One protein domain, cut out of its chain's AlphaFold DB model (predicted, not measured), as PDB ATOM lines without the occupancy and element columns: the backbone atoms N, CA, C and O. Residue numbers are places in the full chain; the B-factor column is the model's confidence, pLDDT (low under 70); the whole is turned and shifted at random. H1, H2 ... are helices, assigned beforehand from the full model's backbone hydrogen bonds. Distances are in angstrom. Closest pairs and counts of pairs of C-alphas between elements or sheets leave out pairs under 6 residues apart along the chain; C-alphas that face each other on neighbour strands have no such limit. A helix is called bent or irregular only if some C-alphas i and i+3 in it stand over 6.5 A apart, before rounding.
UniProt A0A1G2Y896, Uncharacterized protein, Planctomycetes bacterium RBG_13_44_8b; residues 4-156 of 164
ATOM      1  N   TRP A   4      18.501 -15.250 -23.225       39.69
ATOM      2  CA  TRP A   4      18.672 -16.018 -21.990       39.69
ATOM      3  C   TRP A   4      19.600 -17.240 -22.110       39.69
ATOM      4  O   TRP A   4      20.337 -17.527 -21.169       39.69
ATOM      5  N   ASN A   5      19.626 -17.929 -23.258       46.84
ATOM      6  CA  ASN A   5      20.583 -19.025 -23.487       46.84
ATOM      7  C   ASN A   5      22.001 -18.507 -23.758       46.84
ATOM      8  O   ASN A   5      22.968 -19.207 -23.480       46.84
ATOM      9  N   LEU A   6      22.116 -17.278 -24.271       44.53
ATOM     10  CA  LEU A   6      23.392 -16.579 -24.414       44.53
ATOM     11  C   LEU A   6      23.961 -16.274 -23.027       44.53
ATOM     12  O   LEU A   6      25.059 -16.720 -22.738       44.53
ATOM     13  N   ILE A   7      23.178 -15.644 -22.140       49.97
ATOM     14  CA  ILE A   7      23.610 -15.258 -20.782       49.97
ATOM     15  C   ILE A   7      23.990 -16.473 -19.912       49.97
ATOM     16  O   ILE A   7      24.956 -16.404 -19.159       49.97
ATOM     17  N   LYS A   8      23.282 -17.605 -20.032       46.25
ATOM     18  CA  LYS A   8      23.604 -18.827 -19.268       46.25
ATOM     19  C   LYS A   8      24.881 -19.542 -19.722       46.25
ATOM     20  O   LYS A   8      25.458 -20.266 -18.919       46.25
ATOM     21  N   ASN A   9      25.313 -19.346 -20.969       51.84
ATOM     22  CA  ASN A   9      26.464 -20.048 -21.539       51.84
ATOM     23  C   ASN A   9      27.694 -19.153 -21.754       51.84
ATOM     24  O   ASN A   9      28.731 -19.683 -22.125       51.84
ATOM     25  N   VAL A  10      27.636 -17.836 -21.488       56.56
ATOM     26  CA  VAL A  10      28.763 -16.897 -21.740       56.56
ATOM     27  C   VAL A  10      30.090 -17.365 -21.125       56.56
ATOM     28  O   VAL A  10      31.149 -17.039 -21.651       56.56
ATOM     29  N   ASN A  11      30.030 -18.159 -20.051       68.62
ATOM     30  CA  ASN A  11      31.191 -18.586 -19.272       68.62
ATOM     31  C   ASN A  11      31.534 -20.079 -19.418       68.62
ATOM     32  O   ASN A  11      32.230 -20.619 -18.562       68.62
ATOM     33  N   ASN A  12      31.022 -20.774 -20.438       89.19
ATOM     34  CA  ASN A  12      31.455 -22.137 -20.748       89.19
ATOM     35  C   ASN A  12      31.947 -22.256 -22.193       89.19
ATOM     36  O   ASN A  12      31.634 -21.422 -23.046       89.19
ATOM     37  N   ALA A  13      32.715 -23.313 -22.463       94.00
ATOM     38  CA  ALA A  13      33.340 -23.529 -23.760       94.00
ATOM     39  C   ALA A  13      32.328 -23.512 -24.914       94.00
ATOM     40  O   ALA A  13      32.582 -22.892 -25.943       94.00
ATOM     41  N   GLU A  14      31.145 -24.109 -24.740       94.56
ATOM     42  CA  GLU A  14      30.134 -24.119 -25.800       94.56
ATOM     43  C   GLU A  14      29.544 -22.732 -26.073       94.56
ATOM     44  O   GLU A  14      29.302 -22.379 -27.227       94.56
ATOM     45  N   GLY A  15      29.354 -21.900 -25.049       92.69
ATOM     46  CA  GLY A  15      28.917 -20.528 -25.268       92.69
ATOM     47  C   GLY A  15      29.981 -19.653 -25.917       92.69
ATOM     48  O   GLY A  15      29.620 -18.794 -26.723       92.69
ATOM     49  N   ILE A  16      31.271 -19.895 -25.652       93.25
ATOM     50  CA  ILE A  16      32.366 -19.267 -26.406       93.25
ATOM     51  C   ILE A  16      32.280 -19.684 -27.877       93.25
ATOM     52  O   ILE A  16      32.237 -18.804 -28.743       93.25
ATOM     53  N   ARG A  17      32.161 -20.990 -28.170       96.44
ATOM     54  CA  ARG A  17      32.032 -21.481 -29.553       96.44
ATOM     55  C   ARG A  17      30.862 -20.826 -30.267       96.44
ATOM     56  O   ARG A  17      31.032 -20.251 -31.337       96.44
ATOM     57  N   GLU A  18      29.679 -20.874 -29.662       95.94
ATOM     58  CA  GLU A  18      28.460 -20.330 -30.254       95.94
ATOM     59  C   GLU A  18      28.530 -18.810 -30.439       95.94
ATOM     60  O   GLU A  18      28.072 -18.282 -31.454       95.94
ATOM     61  N   THR A  19      29.143 -18.088 -29.500       93.88
ATOM     62  CA  THR A  19      29.342 -16.637 -29.624       93.88
ATOM     63  C   THR A  19      30.274 -16.310 -30.784       93.88
ATOM     64  O   THR A  19      29.952 -15.439 -31.596       93.88
ATOM     65  N   MET A  20      31.393 -17.027 -30.912       96.50
ATOM     66  CA  MET A  20      32.339 -16.832 -32.011       96.50
ATOM     67  C   MET A  20      31.725 -17.194 -33.364       96.50
ATOM     68  O   MET A  20      31.819 -16.401 -34.297       96.50
ATOM     69  N   ARG A  21      31.014 -18.326 -33.450       97.94
ATOM     70  CA  ARG A  21      30.246 -18.743 -34.633       97.94
ATOM     71  C   ARG A  21      29.258 -17.665 -35.081       97.94
ATOM     72  O   ARG A  21      29.274 -17.258 -36.237       97.94
ATOM     73  N   ARG A  22      28.435 -17.150 -34.160       96.25
ATOM     74  CA  ARG A  22      27.461 -16.083 -34.459       96.25
ATOM     75  C   ARG A  22      28.125 -14.778 -34.864       96.25
ATOM     76  O   ARG A  22      27.625 -14.099 -35.757       96.25
ATOM     77  N   SER A  23      29.217 -14.412 -34.194       96.12
ATOM     78  CA  SER A  23      29.983 -13.211 -34.527       96.12
ATOM     79  C   SER A  23      30.555 -13.315 -35.940       96.12
ATOM     80  O   SER A  23      30.397 -12.392 -36.739       96.12
ATOM     81  N   TYR A  24      31.127 -14.470 -36.285       97.69
ATOM     82  CA  TYR A  24      31.604 -14.765 -37.630       97.69
ATOM     83  C   TYR A  24      30.475 -14.667 -38.661       97.69
ATOM     84  O   TYR A  24      30.584 -13.890 -39.605       97.69
ATOM     85  N   ASP A  25      29.366 -15.387 -38.460       97.62
ATOM     86  CA  ASP A  25      28.248 -15.425 -39.413       97.62
ATOM     87  C   ASP A  25      27.661 -14.030 -39.655       97.62
ATOM     88  O   ASP A  25      27.458 -13.621 -40.799       97.62
ATOM     89  N   LYS A  26      27.469 -13.255 -38.580       95.94
ATOM     90  CA  LYS A  26      26.994 -11.871 -38.662       95.94
ATOM     91  C   LYS A  26      27.938 -11.002 -39.495       95.94
ATOM     92  O   LYS A  26      27.472 -10.267 -40.365       95.94
ATOM     93  N   ASN A  27      29.244 -11.055 -39.233       95.12
ATOM     94  CA  ASN A  27      30.218 -10.236 -39.956       95.12
ATOM     95  C   ASN A  27      30.400 -10.703 -41.405       95.12
ATOM     96  O   ASN A  27      30.554  -9.866 -42.289       95.12
ATOM     97  N   PHE A  28      30.288 -12.006 -41.671       95.19
ATOM     98  CA  PHE A  28      30.281 -12.556 -43.024       95.19
ATOM     99  C   PHE A  28      29.103 -12.004 -43.838       95.19
ATOM    100  O   PHE A  28      29.285 -11.517 -44.954       95.19
ATOM    101  N   GLU A  29      27.890 -12.025 -43.279       94.38
ATOM    102  CA  GLU A  29      26.710 -11.469 -43.946       94.38
ATOM    103  C   GLU A  29      26.821  -9.959 -44.186       94.38
ATOM    104  O   GLU A  29      26.437  -9.475 -45.252       94.38
ATOM    105  N   LEU A  30      27.328  -9.208 -43.202       93.25
ATOM    106  CA  LEU A  30      27.513  -7.762 -43.324       93.25
ATOM    107  C   LEU A  30      28.563  -7.419 -44.383       93.25
ATOM    108  O   LEU A  30      28.311  -6.562 -45.228       93.25
ATOM    109  N   ALA A  31      29.704  -8.111 -44.378       91.44
ATOM    110  CA  ALA A  31      30.764  -7.909 -45.357       91.44
ATOM    111  C   ALA A  31      30.290  -8.264 -46.774       91.44
ATOM    112  O   ALA A  31      30.490  -7.464 -47.686       91.44
ATOM    113  N   GLY A  32      29.566  -9.376 -46.948       88.06
ATOM    114  CA  GLY A  32      29.021  -9.787 -48.248       88.06
ATOM    115  C   GLY A  32      27.954  -8.838 -48.810       88.06
ATOM    116  O   GLY A  32      27.807  -8.722 -50.022       88.06
ATOM    117  N   LYS A  33      27.225  -8.122 -47.941       88.56
ATOM    118  CA  LYS A  33      26.280  -7.061 -48.340       88.56
ATOM    119  C   LYS A  33      26.958  -5.702 -48.536       88.56
ATOM    120  O   LYS A  33      26.346  -4.788 -49.086       88.56
ATOM    121  N   SER A  34      28.194  -5.544 -48.068       81.56
ATOM    122  CA  SER A  34      28.941  -4.296 -48.179       81.56
ATOM    123  C   SER A  34      29.637  -4.189 -49.538       81.56
ATOM    124  O   SER A  34      30.246  -5.139 -50.025       81.56
ATOM    125  N   GLY A  35      29.649  -2.990 -50.125       81.88
ATOM    126  CA  GLY A  35      30.508  -2.704 -51.282       81.88
ATOM    127  C   GLY A  35      32.011  -2.764 -50.956       81.88
ATOM    128  O   GLY A  35      32.837  -2.766 -51.867       81.88
ATOM    129  N   LEU A  36      32.379  -2.834 -49.670       83.38
ATOM    130  CA  LEU A  36      33.767  -2.873 -49.205       83.38
ATOM    131  C   LEU A  36      34.443  -4.201 -49.547       83.38
ATOM    132  O   LEU A  36      35.529  -4.181 -50.117       83.38
ATOM    133  N   ALA A  37      33.796  -5.343 -49.287       85.12
ATOM    134  CA  ALA A  37      34.351  -6.652 -49.650       85.12
ATOM    135  C   ALA A  37      34.479  -6.810 -51.177       85.12
ATOM    136  O   ALA A  37      35.470  -7.343 -51.678       85.12
ATOM    137  N   GLN A  38      33.522  -6.264 -51.934       86.81
ATOM    138  CA  GLN A  38      33.599  -6.227 -53.396       86.81
ATOM    139  C   GLN A  38      34.761  -5.359 -53.893       86.81
ATOM    140  O   GLN A  38      35.473  -5.732 -54.819       86.81
ATOM    141  N   THR A  39      34.987  -4.207 -53.264       87.69
ATOM    142  CA  THR A  39      36.105  -3.328 -53.627       87.69
ATOM    143  C   THR A  39      37.445  -3.973 -53.271       87.69
ATOM    144  O   THR A  39      38.363  -3.980 -54.086       87.69
ATOM    145  N   ALA A  40      37.557  -4.563 -52.080       87.50
ATOM    146  CA  ALA A  40      38.778  -5.212 -51.614       87.50
ATOM    147  C   ALA A  40      39.137  -6.466 -52.432       87.50
ATOM    148  O   ALA A  40      40.312  -6.657 -52.747       87.50
ATOM    149  N   SER A  41      38.153  -7.275 -52.842       88.56
ATOM    150  CA  SER A  41      38.385  -8.418 -53.746       88.56
ATOM    151  C   SER A  41      38.913  -7.962 -55.108       88.56
ATOM    152  O   SER A  41      39.916  -8.485 -55.586       88.56
ATOM    153  N   ASN A  42      38.341  -6.898 -55.686       88.56
ATOM    154  CA  ASN A  42      38.825  -6.333 -56.952       88.56
ATOM    155  C   ASN A  42      40.278  -5.825 -56.876       88.56
ATOM    156  O   ASN A  42      41.001  -5.890 -57.869       88.56
ATOM    157  N   VAL A  43      40.708  -5.302 -55.722       87.38
ATOM    158  CA  VAL A  43      42.071  -4.772 -55.518       87.38
ATOM    159  C   VAL A  43      43.082  -5.880 -55.217       87.38
ATOM    160  O   VAL A  43      44.215  -5.827 -55.693       87.38
ATOM    161  N   SER A  44      42.699  -6.862 -54.404       82.44
ATOM    162  CA  SER A  44      43.588  -7.947 -53.966       82.44
ATOM    163  C   SER A  44      43.746  -9.053 -55.009       82.44
ATOM    164  O   SER A  44      44.777  -9.721 -55.027       82.44
ATOM    165  N   GLY A  45      42.750  -9.237 -55.880       83.81
ATOM    166  CA  GLY A  45      42.675 -10.378 -56.790       83.81
ATOM    167  C   GLY A  45      42.199 -11.672 -56.119       83.81
ATOM    168  O   GLY A  45      42.144 -12.703 -56.789       83.81
ATOM    169  N   ASP A  46      41.849 -11.627 -54.828       86.44
ATOM    170  CA  ASP A  46      41.177 -12.725 -54.132       86.44
ATOM    171  C   ASP A  46      39.694 -12.778 -54.523       86.44
ATOM    172  O   ASP A  46      39.091 -11.787 -54.949       86.44
ATOM    173  N   SER A  47      39.067 -13.944 -54.358       90.62
ATOM    174  CA  SER A  47      37.625 -14.061 -54.570       90.62
ATOM    175  C   SER A  47      36.837 -13.215 -53.558       90.62
ATOM    176  O   SER A  47      37.297 -12.916 -52.449       90.62
ATOM    177  N   LEU A  48      35.603 -12.843 -53.923       91.44
ATOM    178  CA  LEU A  48      34.696 -12.142 -53.009       91.44
ATOM    179  C   LEU A  48      34.462 -12.950 -51.726       91.44
ATOM    180  O   LEU A  48      34.401 -12.381 -50.637       91.44
ATOM    181  N   GLU A  49      34.343 -14.271 -51.852       91.38
ATOM    182  CA  GLU A  49      34.138 -15.167 -50.718       91.38
ATOM    183  C   GLU A  49      35.360 -15.210 -49.792       91.38
ATOM    184  O   GLU A  49      35.187 -15.025 -48.588       91.38
ATOM    185  N   GLU A  50      36.580 -15.363 -50.326       91.00
ATOM    186  CA  GLU A  50      37.824 -15.300 -49.533       91.00
ATOM    187  C   GLU A  50      37.922 -13.964 -48.785       91.00
ATOM    188  O   GLU A  50      38.098 -13.934 -47.567       91.00
ATOM    189  N   THR A  51      37.705 -12.851 -49.493       91.56
ATOM    190  CA  THR A  51      37.758 -11.507 -48.896       91.56
ATOM    191  C   THR A  51      36.732 -11.356 -47.770       91.56
ATOM    192  O   THR A  51      37.037 -10.827 -46.702       91.56
ATOM    193  N   THR A  52      35.515 -11.860 -47.978       94.75
ATOM    194  CA  THR A  52      34.440 -11.829 -46.979       94.75
ATOM    195  C   THR A  52      34.782 -12.699 -45.765       94.75
ATOM    196  O   THR A  52      34.517 -12.291 -44.633       94.75
ATOM    197  N   CYS A  53      35.420 -13.857 -45.970       94.94
ATOM    198  CA  CYS A  53      35.937 -14.691 -44.883       94.94
ATOM    199  C   CYS A  53      36.982 -13.939 -44.052       94.94
ATOM    200  O   CYS A  53      36.902 -13.966 -42.826       94.94
ATOM    201  N   TYR A  54      37.918 -13.217 -44.680       94.38
ATOM    202  CA  TYR A  54      38.933 -12.450 -43.946       94.38
ATOM    203  C   TYR A  54      38.310 -11.390 -43.036       94.38
ATOM    204  O   TYR A  54      38.675 -11.301 -41.866       94.38
ATOM    205  N   PHE A  55      37.338 -10.626 -43.549       94.38
ATOM    206  CA  PHE A  55      36.596  -9.650 -42.746       94.38
ATOM    207  C   PHE A  55      35.859 -10.320 -41.586       94.38
ATOM    208  O   PHE A  55      35.937  -9.852 -40.453       94.38
ATOM    209  N   ALA A  56      35.177 -11.437 -41.846       96.75
ATOM    210  CA  ALA A  56      34.440 -12.164 -40.822       96.75
ATOM    211  C   ALA A  56      35.353 -12.699 -39.707       96.75
ATOM    212  O   ALA A  56      35.031 -12.532 -38.530       96.75
ATOM    213  N   LEU A  57      36.499 -13.290 -40.066       97.44
ATOM    214  CA  LEU A  57      37.514 -13.759 -39.120       97.44
ATOM    215  C   LEU A  57      38.054 -12.603 -38.269       97.44
ATOM    216  O   LEU A  57      38.057 -12.694 -37.039       97.44
ATOM    217  N   PHE A  58      38.479 -11.519 -38.926       96.00
ATOM    218  CA  PHE A  58      39.063 -10.354 -38.269       96.00
ATOM    219  C   PHE A  58      38.089  -9.725 -37.281       96.00
ATOM    220  O   PHE A  58      38.381  -9.662 -36.089       96.00
ATOM    221  N   SER A  59      36.902  -9.336 -37.747       95.19
ATOM    222  CA  SER A  59      35.916  -8.649 -36.915       95.19
ATOM    223  C   SER A  59      35.399  -9.526 -35.776       95.19
ATOM    224  O   SER A  59      35.106  -9.019 -34.692       95.19
ATOM    225  N   ALA A  60      35.299 -10.845 -35.977       95.75
ATOM    226  CA  ALA A  60      34.899 -11.750 -34.907       95.75
ATOM    227  C   ALA A  60      35.953 -11.830 -33.793       95.75
ATOM    228  O   ALA A  60      35.592 -11.753 -32.616       95.75
ATOM    229  N   LEU A  61      37.240 -11.951 -34.145       94.88
ATOM    230  CA  LEU A  61      38.322 -12.004 -33.160       94.88
ATOM    231  C   LEU A  61      38.573 -10.638 -32.503       94.88
ATOM    232  O   LEU A  61      38.754 -10.570 -31.289       94.88
ATOM    233  N   GLU A  62      38.502  -9.549 -33.271       93.94
ATOM    234  CA  GLU A  62      38.588  -8.172 -32.771       93.94
ATOM    235  C   GLU A  62      37.515  -7.892 -31.714       93.94
ATOM    236  O   GLU A  62      37.824  -7.413 -30.622       93.94
ATOM    237  N   ALA A  63      36.261  -8.264 -31.988       91.12
ATOM    238  CA  ALA A  63      35.178  -8.119 -31.024       91.12
ATOM    239  C   ALA A  63      35.468  -8.872 -29.715       91.12
ATOM    240  O   ALA A  63      35.146  -8.370 -28.637       91.12
ATOM    241  N   ARG A  64      36.110 -10.049 -29.783       90.00
ATOM    242  CA  ARG A  64      36.524 -10.781 -28.578       90.00
ATOM    243  C   ARG A  64      37.619 -10.038 -27.817       90.00
ATOM    244  O   ARG A  64      37.511  -9.899 -26.605       90.00
ATOM    245  N   TYR A  65      38.615  -9.501 -28.519       88.00
ATOM    246  CA  TYR A  65      39.716  -8.735 -27.922       88.00
ATOM    247  C   TYR A  65      39.229  -7.485 -27.190       88.00
ATOM    248  O   TYR A  65      39.686  -7.208 -26.081       88.00
ATOM    249  N   LEU A  66      38.265  -6.772 -27.782       86.12
ATOM    250  CA  LEU A  66      37.622  -5.614 -27.163       86.12
ATOM    251  C   LEU A  66      36.922  -5.989 -25.853       86.12
ATOM    252  O   LEU A  66      37.063  -5.284 -24.855       86.12
ATOM    253  N   VAL A  67      36.206  -7.118 -25.829       84.69
ATOM    254  CA  VAL A  67      35.544  -7.622 -24.614       84.69
ATOM    255  C   VAL A  67      36.563  -8.039 -23.549       84.69
ATOM    256  O   VAL A  67      36.336  -7.798 -22.366       84.69
ATOM    257  N   SER A  68      37.696  -8.615 -23.952       80.50
ATOM    258  CA  SER A  68      38.784  -9.015 -23.052       80.50
ATOM    259  C   SER A  68      39.668  -7.851 -22.579       80.50
ATOM    260  O   SER A  68      40.609  -8.079 -21.823       80.50
ATOM    261  N   GLY A  69      39.398  -6.611 -23.011       77.88
ATOM    262  CA  GLY A  69      40.161  -5.426 -22.606       77.88
ATOM    263  C   GLY A  69      41.588  -5.376 -23.159       77.88
ATOM    264  O   GLY A  69      42.437  -4.686 -22.595       77.88
ATOM    265  N   VAL A  70      41.876  -6.103 -24.245       72.88
ATOM    266  CA  VAL A  70      43.196  -6.074 -24.890       72.88
ATOM    267  C   VAL A  70      43.362  -4.729 -25.618       72.88
ATOM    268  O   VAL A  70      42.522  -4.402 -26.459       72.88
ATOM    269  N   PRO A  71      44.418  -3.939 -25.334       67.19
ATOM    270  CA  PRO A  71      44.620  -2.632 -25.959       67.19
ATOM    271  C   PRO A  71      44.688  -2.716 -27.489       67.19
ATOM    272  O   PRO A  71      45.428  -3.527 -28.049       67.19
ATOM    273  N   THR A  72      43.946  -1.844 -28.173       61.09
ATOM    274  CA  THR A  72      43.772  -1.880 -29.634       61.09
ATOM    275  C   THR A  72      44.980  -1.378 -30.424       61.09
ATOM    276  O   THR A  72      45.141  -1.765 -31.578       61.09
ATOM    277  N   GLU A  73      45.873  -0.593 -29.812       59.94
ATOM    278  CA  GLU A  73      46.989   0.084 -30.501       59.94
ATOM    279  C   GLU A  73      48.021  -0.864 -31.147       59.94
ATOM    280  O   GLU A  73      48.785  -0.443 -32.008       59.94
ATOM    281  N   ASN A  74      48.001  -2.161 -30.818       66.06
ATOM    282  CA  ASN A  74      48.722  -3.209 -31.556       66.06
ATOM    283  C   ASN A  74      47.857  -4.452 -31.841       66.06
ATOM    284  O   ASN A  74      48.367  -5.462 -32.337       66.06
ATOM    285  N   ALA A  75      46.555  -4.390 -31.540       80.50
ATOM    286  CA  ALA A  75      45.666  -5.542 -31.637       80.50
ATOM    287  C   ALA A  75      45.500  -6.003 -33.082       80.50
ATOM    288  O   ALA A  75      45.520  -7.199 -33.322       80.50
ATOM    289  N   GLU A  76      45.420  -5.089 -34.052       89.69
ATOM    290  CA  GLU A  76      45.208  -5.458 -35.456       89.69
ATOM    291  C   GLU A  76      46.303  -6.398 -35.987       89.69
ATOM    292  O   GLU A  76      46.009  -7.463 -36.530       89.69
ATOM    293  N   ARG A  77      47.581  -6.041 -35.795       90.94
ATOM    294  CA  ARG A  77      48.711  -6.869 -36.255       90.94
ATOM    295  C   ARG A  77      48.728  -8.226 -35.560       90.94
ATOM    296  O   ARG A  77      49.039  -9.234 -36.189       90.94
ATOM    297  N   LEU A  78      48.408  -8.238 -34.268       91.06
ATOM    298  CA  LEU A  78      48.326  -9.463 -33.489       91.06
ATOM    299  C   LEU A  78      47.166 -10.345 -33.968       91.06
ATOM    300  O   LEU A  78      47.379 -11.526 -34.198       91.06
ATOM    301  N   ILE A  79      45.982  -9.776 -34.200       94.81
ATOM    302  CA  ILE A  79      44.799 -10.471 -34.722       94.81
ATOM    303  C   ILE A  79      45.124 -11.116 -36.069       94.81
ATOM    304  O   ILE A  79      44.884 -12.306 -36.243       94.81
ATOM    305  N   TRP A  80      45.741 -10.391 -37.007       95.12
ATOM    306  CA  TRP A  80      46.143 -10.988 -38.286       95.12
ATOM    307  C   TRP A  80      47.174 -12.110 -38.128       95.12
ATOM    308  O   TRP A  80      47.095 -13.121 -38.828       95.12
ATOM    309  N   ALA A  81      48.105 -11.976 -37.183       94.88
ATOM    310  CA  ALA A  81      49.039 -13.043 -36.839       94.88
ATOM    311  C   ALA A  81      48.339 -14.269 -36.225       94.88
ATOM    312  O   ALA A  81      48.707 -15.404 -36.530       94.88
ATOM    313  N   GLU A  82      47.306 -14.068 -35.409       95.81
ATOM    314  CA  GLU A  82      46.476 -15.136 -34.842       95.81
ATOM    315  C   GLU A  82      45.620 -15.843 -35.886       95.81
ATOM    316  O   GLU A  82      45.440 -17.055 -35.817       95.81
ATOM    317  N   LEU A  83      45.125 -15.099 -36.871       96.94
ATOM    318  CA  LEU A  83      44.237 -15.621 -37.904       96.94
ATOM    319  C   LEU A  83      44.965 -16.299 -39.059       96.94
ATOM    320  O   LEU A  83      44.323 -16.936 -39.890       96.94
ATOM    321  N   LEU A  84      46.291 -16.189 -39.108       95.75
ATOM    322  CA  LEU A  84      47.117 -16.692 -40.196       95.75
ATOM    323  C   LEU A  84      46.830 -18.146 -40.634       95.75
ATOM    324  O   LEU A  84      46.766 -18.369 -41.848       95.75
ATOM    325  N   PRO A  85      46.650 -19.138 -39.736       96.62
ATOM    326  CA  PRO A  85      46.300 -20.496 -40.155       96.62
ATOM    327  C   PRO A  85      44.855 -20.620 -40.662       96.62
ATOM    328  O   PRO A  85      44.527 -21.601 -41.312       96.62
ATOM    329  N   PHE A  86      43.973 -19.656 -40.410       97.06
ATOM    330  CA  PHE A  86      42.551 -19.772 -40.753       97.06
ATOM    331  C   PHE A  86      42.171 -19.081 -42.065       97.06
ATOM    332  O   PHE A  86      41.102 -19.368 -42.596       97.06
ATOM    333  N   LEU A  87      43.035 -18.211 -42.607       94.00
ATOM    334  CA  LEU A  87      42.723 -17.363 -43.767       94.00
ATOM    335  C   LEU A  87      42.239 -18.161 -44.987       94.00
ATOM    336  O   LEU A  87      41.227 -17.812 -45.579       94.00
ATOM    337  N   TYR A  88      42.929 -19.245 -45.346       92.94
ATOM    338  CA  TYR A  88      42.648 -20.002 -46.577       92.94
ATOM    339  C   TYR A  88      41.890 -21.312 -46.345       92.94
ATOM    340  O   TYR A  88      41.865 -22.184 -47.216       92.94
ATOM    341  N   LEU A  89      41.298 -21.480 -45.162       94.88
ATOM    342  CA  LEU A  89      40.342 -22.556 -44.933       94.88
ATOM    343  C   LEU A  89      39.023 -22.217 -45.638       94.88
ATOM    344  O   LEU A  89      38.691 -21.051 -45.838       94.88
ATOM    345  N   ASP A  90      38.248 -23.239 -46.001       95.06
ATOM    346  CA  ASP A  90      36.881 -23.003 -46.460       95.06
ATOM    347  C   ASP A  90      36.050 -22.356 -45.341       95.06
ATOM    348  O   ASP A  90      36.317 -22.566 -44.154       95.06
ATOM    349  N   LYS A  91      35.020 -21.593 -45.717       95.00
ATOM    350  CA  LYS A  91      34.184 -20.819 -44.789       95.00
ATOM    351  C   LYS A  91      33.732 -21.623 -43.566       95.00
ATOM    352  O   LYS A  91      33.781 -21.110 -42.448       95.00
ATOM    353  N   SER A  92      33.251 -22.851 -43.775       96.81
ATOM    354  CA  SER A  92      32.709 -23.680 -42.695       96.81
ATOM    355  C   SER A  92      33.813 -24.086 -41.726       96.81
ATOM    356  O   SER A  92      33.656 -23.945 -40.514       96.81
ATOM    357  N   THR A  93      34.946 -24.549 -42.253       98.00
ATOM    358  CA  THR A  93      36.093 -24.935 -41.430       98.00
ATOM    359  C   THR A  93      36.695 -23.728 -40.713       98.00
ATOM    360  O   THR A  93      36.983 -23.826 -39.526       98.00
ATOM    361  N   ALA A  94      36.841 -22.580 -41.382       97.56
ATOM    362  CA  ALA A  94      37.385 -21.354 -40.795       97.56
ATOM    363  C   ALA A  94      36.550 -20.870 -39.597       97.56
ATOM    364  O   ALA A  94      37.096 -20.549 -38.541       97.56
ATOM    365  N   ARG A  95      35.218 -20.885 -39.742       98.31
ATOM    366  CA  ARG A  95      34.258 -20.542 -38.684       98.31
ATOM    367  C   ARG A  95      34.412 -21.434 -37.454       98.31
ATOM    368  O   ARG A  95      34.516 -20.922 -36.340       98.31
ATOM    369  N   GLU A  96      34.414 -22.754 -37.646       98.56
ATOM    370  CA  GLU A  96      34.553 -23.705 -36.536       98.56
ATOM    371  C   GLU A  96      35.945 -23.637 -35.902       98.56
ATOM    372  O   GLU A  96      36.070 -23.664 -34.681       98.56
ATOM    373  N   ALA A  97      36.991 -23.491 -36.717       98.31
ATOM    374  CA  ALA A  97      38.365 -23.404 -36.244       98.31
ATOM    375  C   ALA A  97      38.587 -22.159 -35.385       98.31
ATOM    376  O   ALA A  97      39.183 -22.265 -34.319       98.31
ATOM    377  N   LEU A  98      38.072 -20.997 -35.804       98.38
ATOM    378  CA  LEU A  98      38.144 -19.769 -35.012       98.38
ATOM    379  C   LEU A  98      37.414 -19.929 -33.673       98.38
ATOM    380  O   LEU A  98      37.933 -19.528 -32.633       98.38
ATOM    381  N   ALA A  99      36.218 -20.518 -33.696       98.06
ATOM    382  CA  ALA A  99      35.428 -20.756 -32.495       98.06
ATOM    383  C   ALA A  99      36.170 -21.655 -31.496       98.06
ATOM    384  O   ALA A  99      36.297 -21.300 -30.324       98.06
ATOM    385  N   GLU A 100      36.713 -22.777 -31.966       98.31
ATOM    386  CA  GLU A 100      37.499 -23.694 -31.141       98.31
ATOM    387  C   GLU A 100      38.823 -23.081 -30.683       98.31
ATOM    388  O   GLU A 100      39.249 -23.295 -29.554       98.31
ATOM    389  N   TYR A 101      39.470 -22.282 -31.530       97.81
ATOM    390  CA  TYR A 101      40.720 -21.609 -31.198       97.81
ATOM    391  C   TYR A 101      40.551 -20.626 -30.036       97.81
ATOM    392  O   TYR A 101      41.393 -20.587 -29.139       97.81
ATOM    393  N   VAL A 102      39.446 -19.878 -29.988       95.94
ATOM    394  CA  VAL A 102      39.152 -19.007 -28.841       95.94
ATOM    395  C   VAL A 102      38.873 -19.828 -27.578       95.94
ATOM    396  O   VAL A 102      39.379 -19.470 -26.515       95.94
ATOM    397  N   VAL A 103      38.166 -20.963 -27.678       95.81
ATOM    398  CA  VAL A 103      38.040 -21.895 -26.540       95.81
ATOM    399  C   VAL A 103      39.411 -22.368 -26.083       95.81
ATOM    400  O   VAL A 103      39.694 -22.324 -24.897       95.81
ATOM    401  N   TYR A 104      40.295 -22.760 -26.994       95.44
ATOM    402  CA  TYR A 104      41.644 -23.192 -26.643       95.44
ATOM    403  C   TYR A 104      42.446 -22.103 -25.910       95.44
ATOM    404  O   TYR A 104      43.173 -22.410 -24.967       95.44
ATOM    405  N   LYS A 105      42.283 -20.828 -26.281       92.50
ATOM    406  CA  LYS A 105      42.953 -19.714 -25.593       92.50
ATOM    407  C   LYS A 105      42.426 -19.455 -24.183       92.50
ATOM    408  O   LYS A 105      43.200 -19.028 -23.331       92.50
ATOM    409  N   GLU A 106      41.132 -19.650 -23.954       91.38
ATOM    410  CA  GLU A 106      40.455 -19.182 -22.736       91.38
ATOM    411  C   GLU A 106      40.030 -20.306 -21.782       91.38
ATOM    412  O   GLU A 106      40.081 -20.148 -20.566       91.38
ATOM    413  N   MET A 107      39.610 -21.439 -22.337       92.31
ATOM    414  CA  MET A 107      39.128 -22.644 -21.653       92.31
ATOM    415  C   MET A 107      39.774 -23.898 -22.265       92.31
ATOM    416  O   MET A 107      39.098 -24.784 -22.792       92.31
ATOM    417  N   PRO A 108      41.106 -23.991 -22.217       90.62
ATOM    418  CA  PRO A 108      41.868 -25.009 -22.931       90.62
ATOM    419  C   PRO A 108      41.511 -26.460 -22.609       90.62
ATOM    420  O   PRO A 108      41.557 -27.313 -23.491       90.62
ATOM    421  N   TYR A 109      41.161 -26.746 -21.353       90.69
ATOM    422  CA  TYR A 109      40.778 -28.089 -20.911       90.69
ATOM    423  C   TYR A 109      39.481 -28.580 -21.563       90.69
ATOM    424  O   TYR A 109      39.264 -29.785 -21.659       90.69
ATOM    425  N   ASP A 110      38.654 -27.652 -22.041       94.75
ATOM    426  CA  ASP A 110      37.395 -27.935 -22.723       94.75
ATOM    427  C   ASP A 110      37.525 -27.853 -24.253       94.75
ATOM    428  O   ASP A 110      36.533 -28.024 -24.972       94.75
ATOM    429  N   ALA A 111      38.729 -27.571 -24.765       96.12
ATOM    430  CA  ALA A 111      39.000 -27.487 -26.190       96.12
ATOM    431  C   ALA A 111      39.278 -28.869 -26.802       96.12
ATOM    432  O   ALA A 111      39.970 -29.714 -26.235       96.12
ATOM    433  N   ASN A 112      38.816 -29.083 -28.031       96.69
ATOM    434  CA  ASN A 112      39.185 -30.219 -28.862       96.69
ATOM    435  C   ASN A 112      40.559 -29.975 -29.508       96.69
ATOM    436  O   ASN A 112      40.672 -29.726 -30.711       96.69
ATOM    437  N   ILE A 113      41.608 -30.039 -28.681       95.38
ATOM    438  CA  ILE A 113      42.993 -29.740 -29.074       95.38
ATOM    439  C   ILE A 113      43.430 -30.605 -30.260       95.38
ATOM    440  O   ILE A 113      43.959 -30.075 -31.227       95.38
ATOM    441  N   SER A 114      43.154 -31.914 -30.240       95.12
ATOM    442  CA  SER A 114      43.592 -32.819 -31.311       95.12
ATOM    443  C   SER A 114      42.971 -32.489 -32.667       95.12
ATOM    444  O   SER A 114      43.649 -32.566 -33.689       95.12
ATOM    445  N   TRP A 115      41.694 -32.101 -32.700       97.25
ATOM    446  CA  TRP A 115      41.084 -31.622 -33.940       97.25
ATOM    447  C   TRP A 115      41.679 -30.277 -34.363       97.25
ATOM    448  O   TRP A 115      42.039 -30.104 -35.528       97.25
ATOM    449  N   LEU A 116      41.838 -29.345 -33.421       97.50
ATOM    450  CA  LEU A 116      42.367 -28.017 -33.711       97.50
ATOM    451  C   LEU A 116      43.817 -28.060 -34.222       97.50
ATOM    452  O   LEU A 116      44.136 -27.327 -35.152       97.50
ATOM    453  N   GLU A 117      44.671 -28.944 -33.697       96.75
ATOM    454  CA  GLU A 117      46.038 -29.188 -34.189       96.75
ATOM    455  C   GLU A 117      46.039 -29.577 -35.673       96.75
ATOM    456  O   GLU A 117      46.754 -28.976 -36.477       96.75
ATOM    457  N   VAL A 118      45.178 -30.524 -36.064       97.06
ATOM    458  CA  VAL A 118      45.042 -30.954 -37.466       97.06
ATOM    459  C   VAL A 118      44.609 -29.790 -38.358       97.06
ATOM    460  O   VAL A 118      45.157 -29.600 -39.449       97.06
ATOM    461  N   ILE A 119      43.637 -28.995 -37.907       97.88
ATOM    462  CA  ILE A 119      43.126 -27.861 -38.680       97.88
ATOM    463  C   ILE A 119      44.161 -26.739 -38.792       97.88
ATOM    464  O   ILE A 119      44.364 -26.220 -39.890       97.88
ATOM    465  N   VAL A 120      44.856 -26.399 -37.704       97.31
ATOM    466  CA  VAL A 120      45.917 -25.383 -37.695       97.31
ATOM    467  C   VAL A 120      47.080 -25.808 -38.589       97.31
ATOM    468  O   VAL A 120      47.544 -24.991 -39.382       97.31
ATOM    469  N   GLN A 121      47.500 -27.076 -38.549       96.19
ATOM    470  CA  GLN A 121      48.546 -27.594 -39.435       96.19
ATOM    471  C   GLN A 121      48.137 -27.489 -40.908       96.19
ATOM    472  O   GLN A 121      48.898 -26.982 -41.735       96.19
ATOM    473  N   ARG A 122      46.920 -27.933 -41.246       96.19
ATOM    474  CA  ARG A 122      46.385 -27.836 -42.612       96.19
ATOM    475  C   ARG A 122      46.344 -26.386 -43.085       96.19
ATOM    476  O   ARG A 122      46.803 -26.078 -44.182       96.19
ATOM    477  N   GLY A 123      45.788 -25.511 -42.259       95.69
ATOM    478  CA  GLY A 123      45.652 -24.091 -42.532       95.69
ATOM    479  C   GLY A 123      46.992 -23.382 -42.722       95.69
ATOM    480  O   GLY A 123      47.191 -22.665 -43.702       95.69
ATOM    481  N   TYR A 124      47.959 -23.671 -41.851       94.50
ATOM    482  CA  TYR A 124      49.335 -23.194 -41.962       94.50
ATOM    483  C   TYR A 124      49.985 -23.588 -43.299       94.50
ATOM    484  O   TYR A 124      50.561 -22.731 -43.977       94.50
ATOM    485  N   GLU A 125      49.864 -24.851 -43.719       94.19
ATOM    486  CA  GLU A 125      50.422 -25.308 -44.999       94.19
ATOM    487  C   GLU A 125      49.716 -24.670 -46.207       94.19
ATOM    488  O   GLU A 125      50.372 -24.329 -47.197       94.19
ATOM    489  N   LEU A 126      48.403 -24.422 -46.133       92.81
ATOM    490  CA  LEU A 126      47.671 -23.680 -47.169       92.81
ATOM    491  C   LEU A 126      48.186 -22.241 -47.300       92.81
ATOM    492  O   LEU A 126      48.540 -21.804 -48.397       92.81
ATOM    493  N   THR A 127      48.322 -21.528 -46.182       90.75
ATOM    494  CA  THR A 127      48.865 -20.161 -46.160       90.75
ATOM    495  C   THR A 127      50.297 -20.108 -46.697       90.75
ATOM    496  O   THR A 127      50.658 -19.199 -47.446       90.75
ATOM    497  N   LYS A 128      51.127 -21.098 -46.359       90.31
ATOM    498  CA  LYS A 128      52.524 -21.185 -46.807       90.31
ATOM    499  C   LYS A 128      52.667 -21.544 -48.291       90.31
ATOM    500  O   LYS A 128      53.664 -21.162 -48.912       90.31
ATOM    501  N   SER A 129      51.717 -22.295 -48.850       87.81
ATOM    502  CA  SER A 129      51.759 -22.806 -50.229       87.81
ATOM    503  C   SER A 129      51.079 -21.909 -51.266       87.81
ATOM    504  O   SER A 129      51.321 -22.101 -52.461       87.81
ATOM    505  N   LYS A 130      50.284 -20.905 -50.859       82.19
ATOM    506  CA  LYS A 130      49.676 -19.935 -51.790       82.19
ATOM    507  C   LYS A 130      50.736 -19.278 -52.686       82.19
ATOM    508  O   LYS A 130      51.836 -18.935 -52.253       82.19
ATOM    509  N   LYS A 131      50.365 -19.103 -53.964       65.88
ATOM    510  CA  LYS A 131      51.212 -18.541 -55.035       65.88
ATOM    511  C   LYS A 131      51.784 -17.173 -54.657       65.88
ATOM    512  O   LYS A 131      52.926 -16.879 -54.999       65.88
ATOM    513  N   ASP A 132      51.007 -16.388 -53.916       67.94
ATOM    514  CA  ASP A 132      51.461 -15.170 -53.264       67.94
ATOM    515  C   ASP A 132      51.594 -15.407 -51.750       67.94
ATOM    516  O   ASP A 132      50.623 -15.355 -50.996       67.94
ATOM    517  N   LYS A 133      52.821 -15.681 -51.290       82.94
ATOM    518  CA  LYS A 133      53.148 -15.935 -49.871       82.94
ATOM    519  C   LYS A 133      53.100 -14.668 -49.004       82.94
ATOM    520  O   LYS A 133      53.663 -14.649 -47.908       82.94
ATOM    521  N   LYS A 134      52.476 -13.590 -49.482       84.88
ATOM    522  CA  LYS A 134      52.429 -12.279 -48.828       84.88
ATOM    523  C   LYS A 134      51.878 -12.344 -47.408       84.88
ATOM    524  O   LYS A 134      52.531 -11.828 -46.507       84.88
ATOM    525  N   ALA A 135      50.747 -13.021 -47.186       86.38
ATOM    526  CA  ALA A 135      50.166 -13.165 -45.848       86.38
ATOM    527  C   ALA A 135      51.116 -13.902 -44.889       86.38
ATOM    528  O   ALA A 135      51.388 -13.421 -43.791       86.38
ATOM    529  N   TYR A 136      51.687 -15.029 -45.331       92.00
ATOM    530  CA  TYR A 136      52.668 -15.783 -44.549       92.00
ATOM    531  C   TYR A 136      53.872 -14.912 -44.169       92.00
ATOM    532  O   TYR A 136      54.230 -14.822 -42.996       92.00
ATOM    533  N   ASN A 137      54.479 -14.242 -45.149       92.44
ATOM    534  CA  ASN A 137      55.673 -13.428 -44.934       92.44
ATOM    535  C   ASN A 137      55.398 -12.202 -44.052       92.44
ATOM    536  O   ASN A 137      56.268 -11.812 -43.278       92.44
ATOM    537  N   ALA A 138      54.205 -11.612 -44.152       90.94
ATOM    538  CA  ALA A 138      53.810 -10.465 -43.342       90.94
ATOM    539  C   ALA A 138      53.570 -10.850 -41.875       90.94
ATOM    540  O   ALA A 138      54.032 -10.156 -40.970       90.94
ATOM    541  N   TRP A 139      52.870 -11.961 -41.632       93.81
ATOM    542  CA  TRP A 139      52.293 -12.235 -40.314       93.81
ATOM    543  C   TRP A 139      53.007 -13.326 -39.519       93.81
ATOM    544  O   TRP A 139      52.952 -13.306 -38.291       93.81
ATOM    545  N   MET A 140      53.745 -14.236 -40.163       94.81
ATOM    546  CA  MET A 140      54.524 -15.259 -39.453       94.81
ATOM    547  C   MET A 140      55.577 -14.663 -38.501       94.81
ATOM    548  O   MET A 140      55.679 -15.140 -37.368       94.81
ATOM    549  N   PRO A 141      56.362 -13.631 -38.886       94.06
ATOM    550  CA  PRO A 141      57.309 -13.012 -37.959       94.06
ATOM    551  C   PRO A 141      56.602 -12.395 -36.750       94.06
ATOM    552  O   PRO A 141      57.043 -12.589 -35.620       94.06
ATOM    553  N   VAL A 142      55.466 -11.728 -36.980       93.25
ATOM    554  CA  VAL A 142      54.640 -11.133 -35.920       93.25
ATOM    555  C   VAL A 142      54.117 -12.215 -34.976       93.25
ATOM    556  O   VAL A 142      54.231 -12.053 -33.762       93.25
ATOM    557  N   ALA A 143      53.627 -13.339 -35.509       93.00
ATOM    558  CA  ALA A 143      53.146 -14.462 -34.707       93.00
ATOM    559  C   ALA A 143      54.238 -15.000 -33.776       93.00
ATOM    560  O   ALA A 143      54.006 -15.180 -32.581       93.00
ATOM    561  N   LYS A 144      55.452 -15.195 -34.305       93.31
ATOM    562  CA  LYS A 144      56.604 -15.684 -33.534       93.31
ATOM    563  C   LYS A 144      57.063 -14.690 -32.473       93.31
ATOM    564  O   LYS A 144      57.284 -15.088 -31.335       93.31
ATOM    565  N   MET A 145      57.190 -13.410 -32.829       91.50
ATOM    566  CA  MET A 145      57.628 -12.361 -31.899       91.50
ATOM    567  C   MET A 145      56.655 -12.162 -30.735       91.50
ATOM    568  O   MET A 145      57.093 -11.865 -29.630       91.50
ATOM    569  N   ASN A 146      55.356 -12.342 -30.979       89.00
ATOM    570  CA  ASN A 146      54.317 -12.184 -29.961       89.00
ATOM    571  C   ASN A 146      53.940 -13.502 -29.265       89.00
ATOM    572  O   ASN A 146      53.060 -13.496 -28.412       89.00
ATOM    573  N   GLY A 147      54.578 -14.626 -29.614       89.12
ATOM    574  CA  GLY A 147      54.298 -15.923 -28.995       89.12
ATOM    575  C   GLY A 147      52.845 -16.376 -29.163       89.12
ATOM    576  O   GLY A 147      52.252 -16.883 -28.214       89.12
ATOM    577  N   VAL A 148      52.264 -16.172 -30.349       92.44
ATOM    578  CA  VAL A 148      50.861 -16.519 -30.617       92.44
ATOM    579  C   VAL A 148      50.600 -18.002 -30.349       92.44
ATOM    580  O   VAL A 148      51.364 -18.875 -30.762       92.44
ATOM    581  N   VAL A 149      49.483 -18.288 -29.679       91.69
ATOM    582  CA  VAL A 149      49.225 -19.586 -29.042       91.69
ATOM    583  C   VAL A 149      49.117 -20.741 -30.043       91.69
ATOM    584  O   VAL A 149      49.529 -21.859 -29.728       91.69
ATOM    585  N   TRP A 150      48.633 -20.507 -31.271       95.12
ATOM    586  CA  TRP A 150      48.549 -21.578 -32.277       95.12
ATOM    587  C   TRP A 150      49.919 -22.129 -32.702       95.12
ATOM    588  O   TRP A 150      49.978 -23.241 -33.222       95.12
ATOM    589  N   LEU A 151      51.029 -21.428 -32.436       94.25
ATOM    590  CA  LEU A 151      52.374 -21.968 -32.672       94.25
ATOM    591  C   LEU A 151      52.642 -23.226 -31.835       94.25
ATOM    592  O   LEU A 151      53.317 -24.137 -32.301       94.25
ATOM    593  N   LEU A 152      52.063 -23.313 -30.635       92.12
ATOM    594  CA  LEU A 152      52.178 -24.503 -29.789       92.12
ATOM    595  C   LEU A 152      51.467 -25.709 -30.409       92.12
ATOM    596  O   LEU A 152      51.953 -26.829 -30.288       92.12
ATOM    597  N   LEU A 153      50.355 -25.472 -31.111       92.38
ATOM    598  CA  LEU A 153      49.602 -26.516 -31.806       92.38
ATOM    599  C   LEU A 153      50.393 -27.090 -32.993       92.38
ATOM    600  O   LEU A 153      50.327 -28.290 -33.237       92.38
ATOM    601  N   LEU A 154      51.185 -26.268 -33.695       90.19
ATOM    602  CA  LEU A 154      52.062 -26.752 -34.774       90.19
ATOM    603  C   LEU A 154      53.221 -27.611 -34.267       90.19
ATOM    604  O   LEU A 154      53.623 -28.561 -34.930       90.19
ATOM    605  N   ASP A 155      53.758 -27.288 -33.093       87.81
ATOM    606  CA  ASP A 155      54.882 -28.026 -32.514       87.81
ATOM    607  C   ASP A 155      54.448 -29.352 -31.851       87.81
ATOM    608  O   ASP A 155      55.272 -30.024 -31.232       87.81
ATOM    609  N   GLY A 156      53.158 -29.717 -31.915       81.69
ATOM    610  CA  GLY A 156      52.590 -30.843 -31.159       81.69
ATOM    611  C   GLY A 156      52.600 -30.619 -29.642       81.69
ATOM    612  O   GLY A 156      52.461 -31.558 -28.860       81.69
TER     613      GLY A 156
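AT A GLANCE: This is residues 4 to 156 of the 164 residues of an uncharacterized protein of Planctomycetes bacterium RBG_13_44_8b (UniProt A0A1G2Y896). Three long helices, H2, H4 and H6, pack on one another in a triangle, H4 and H6 running the same way and H2 crossing both in the opposite sense. On the side away from H2, H5 packs on H4 and H7 on H6, with H8 on H5 and the short H9 on H7; H3 packs on the first part of H4, and H1 lies at the other end, by the start of H2. The printed part has 153 residues with nine named helices, H1 to H9 in chain order, and no named strand: the class is all helix. It is compact, with a radius of gyration of the C-alphas of 15.0 A, and rounded, spanning 43 by 37 by 30 A.

HOW THE PARTS SIT: H2, residues 13 to 33, touches H4, residues 48 to 67, at a steep tilt of 47 degrees, opposite ways; their closest C-alphas, of Asn 27 and Ala 56, are 4.7 A apart. H2 also touches H6, residues 91 to 106, at a steep tilt of 41 degrees, opposite ways, closest at the C-alphas of Arg 17 and Ala 99, 4.6 A. H4 and H6 touch at a shallow tilt of 18 degrees, the same way, closest at the C-alphas of Cys 53 and Lys 91, 6.4 A. H4 is the hub, touching four helices; with residues 48 to 55 alone it touches H3, residues 35 to 44, closest at the C-alphas of Ser 41 and Leu 48, 5.3 A. With residues 57 to 66 alone H4 touches H5, residues 72 to 83, closest at the C-alphas of Phe 58 and Ile 79, 6.7 A. H5 touches H8, residues 134 to 145, at a steep tilt of 67 degrees, only just short of about perpendicular; the C-alphas of Ala 81 and Trp 139, their closest, are 4.8 A apart. H7, residues 113 to 129, touches H6, closest at the C-alphas of Ala 97 and Leu 116, 6.6 A. H7 and H8 only just touch, with 3 pairs of C-alphas within 8 A, and only at the corner by their link, closest at the C-alphas of Lys 128 and Tyr 136, 5.9 A. H9, residues 150 to 154, touches H7, with the C-alphas of Glu 117 and Leu 153 closest at 5.1 A. H1, residues 4 to 9, touches H2 at residues 15 to 19 alone, closest at the C-alphas of Asn 9 and Gly 15, 4.5 A. The O i to N i+4 pairs are within hydrogen-bond range throughout H1, H2, H3, H4, H6, H7 and H9, and in 6 of 8 cases each in H5 and H8.

IN THESE COORDINATES: H2 measures 30.4 A from C-alpha 13 at (33.340, -23.529, -23.760) to C-alpha 33 at (26.280, -7.061, -48.340). H4 measures 28.8 A, H7 23.9 A and H6 23.0 A. H5 is irregular, with C-alphas 73 and 76 at 7.6 A, and H8 only just so, with C-alphas 138 and 141 at 6.9 A. H9 ends at C-alpha 154, (52.062, -26.752, -34.774).

THE WHOLE: The two C-alphas farthest apart, of Trp 4 and Lys 131, are 46.4 A apart. The printed part has no cut and no long link. Mean pLDDT of the printed part is 89.1; residues 4 to 11, 71 to 74 and 131 to 132 are under 70.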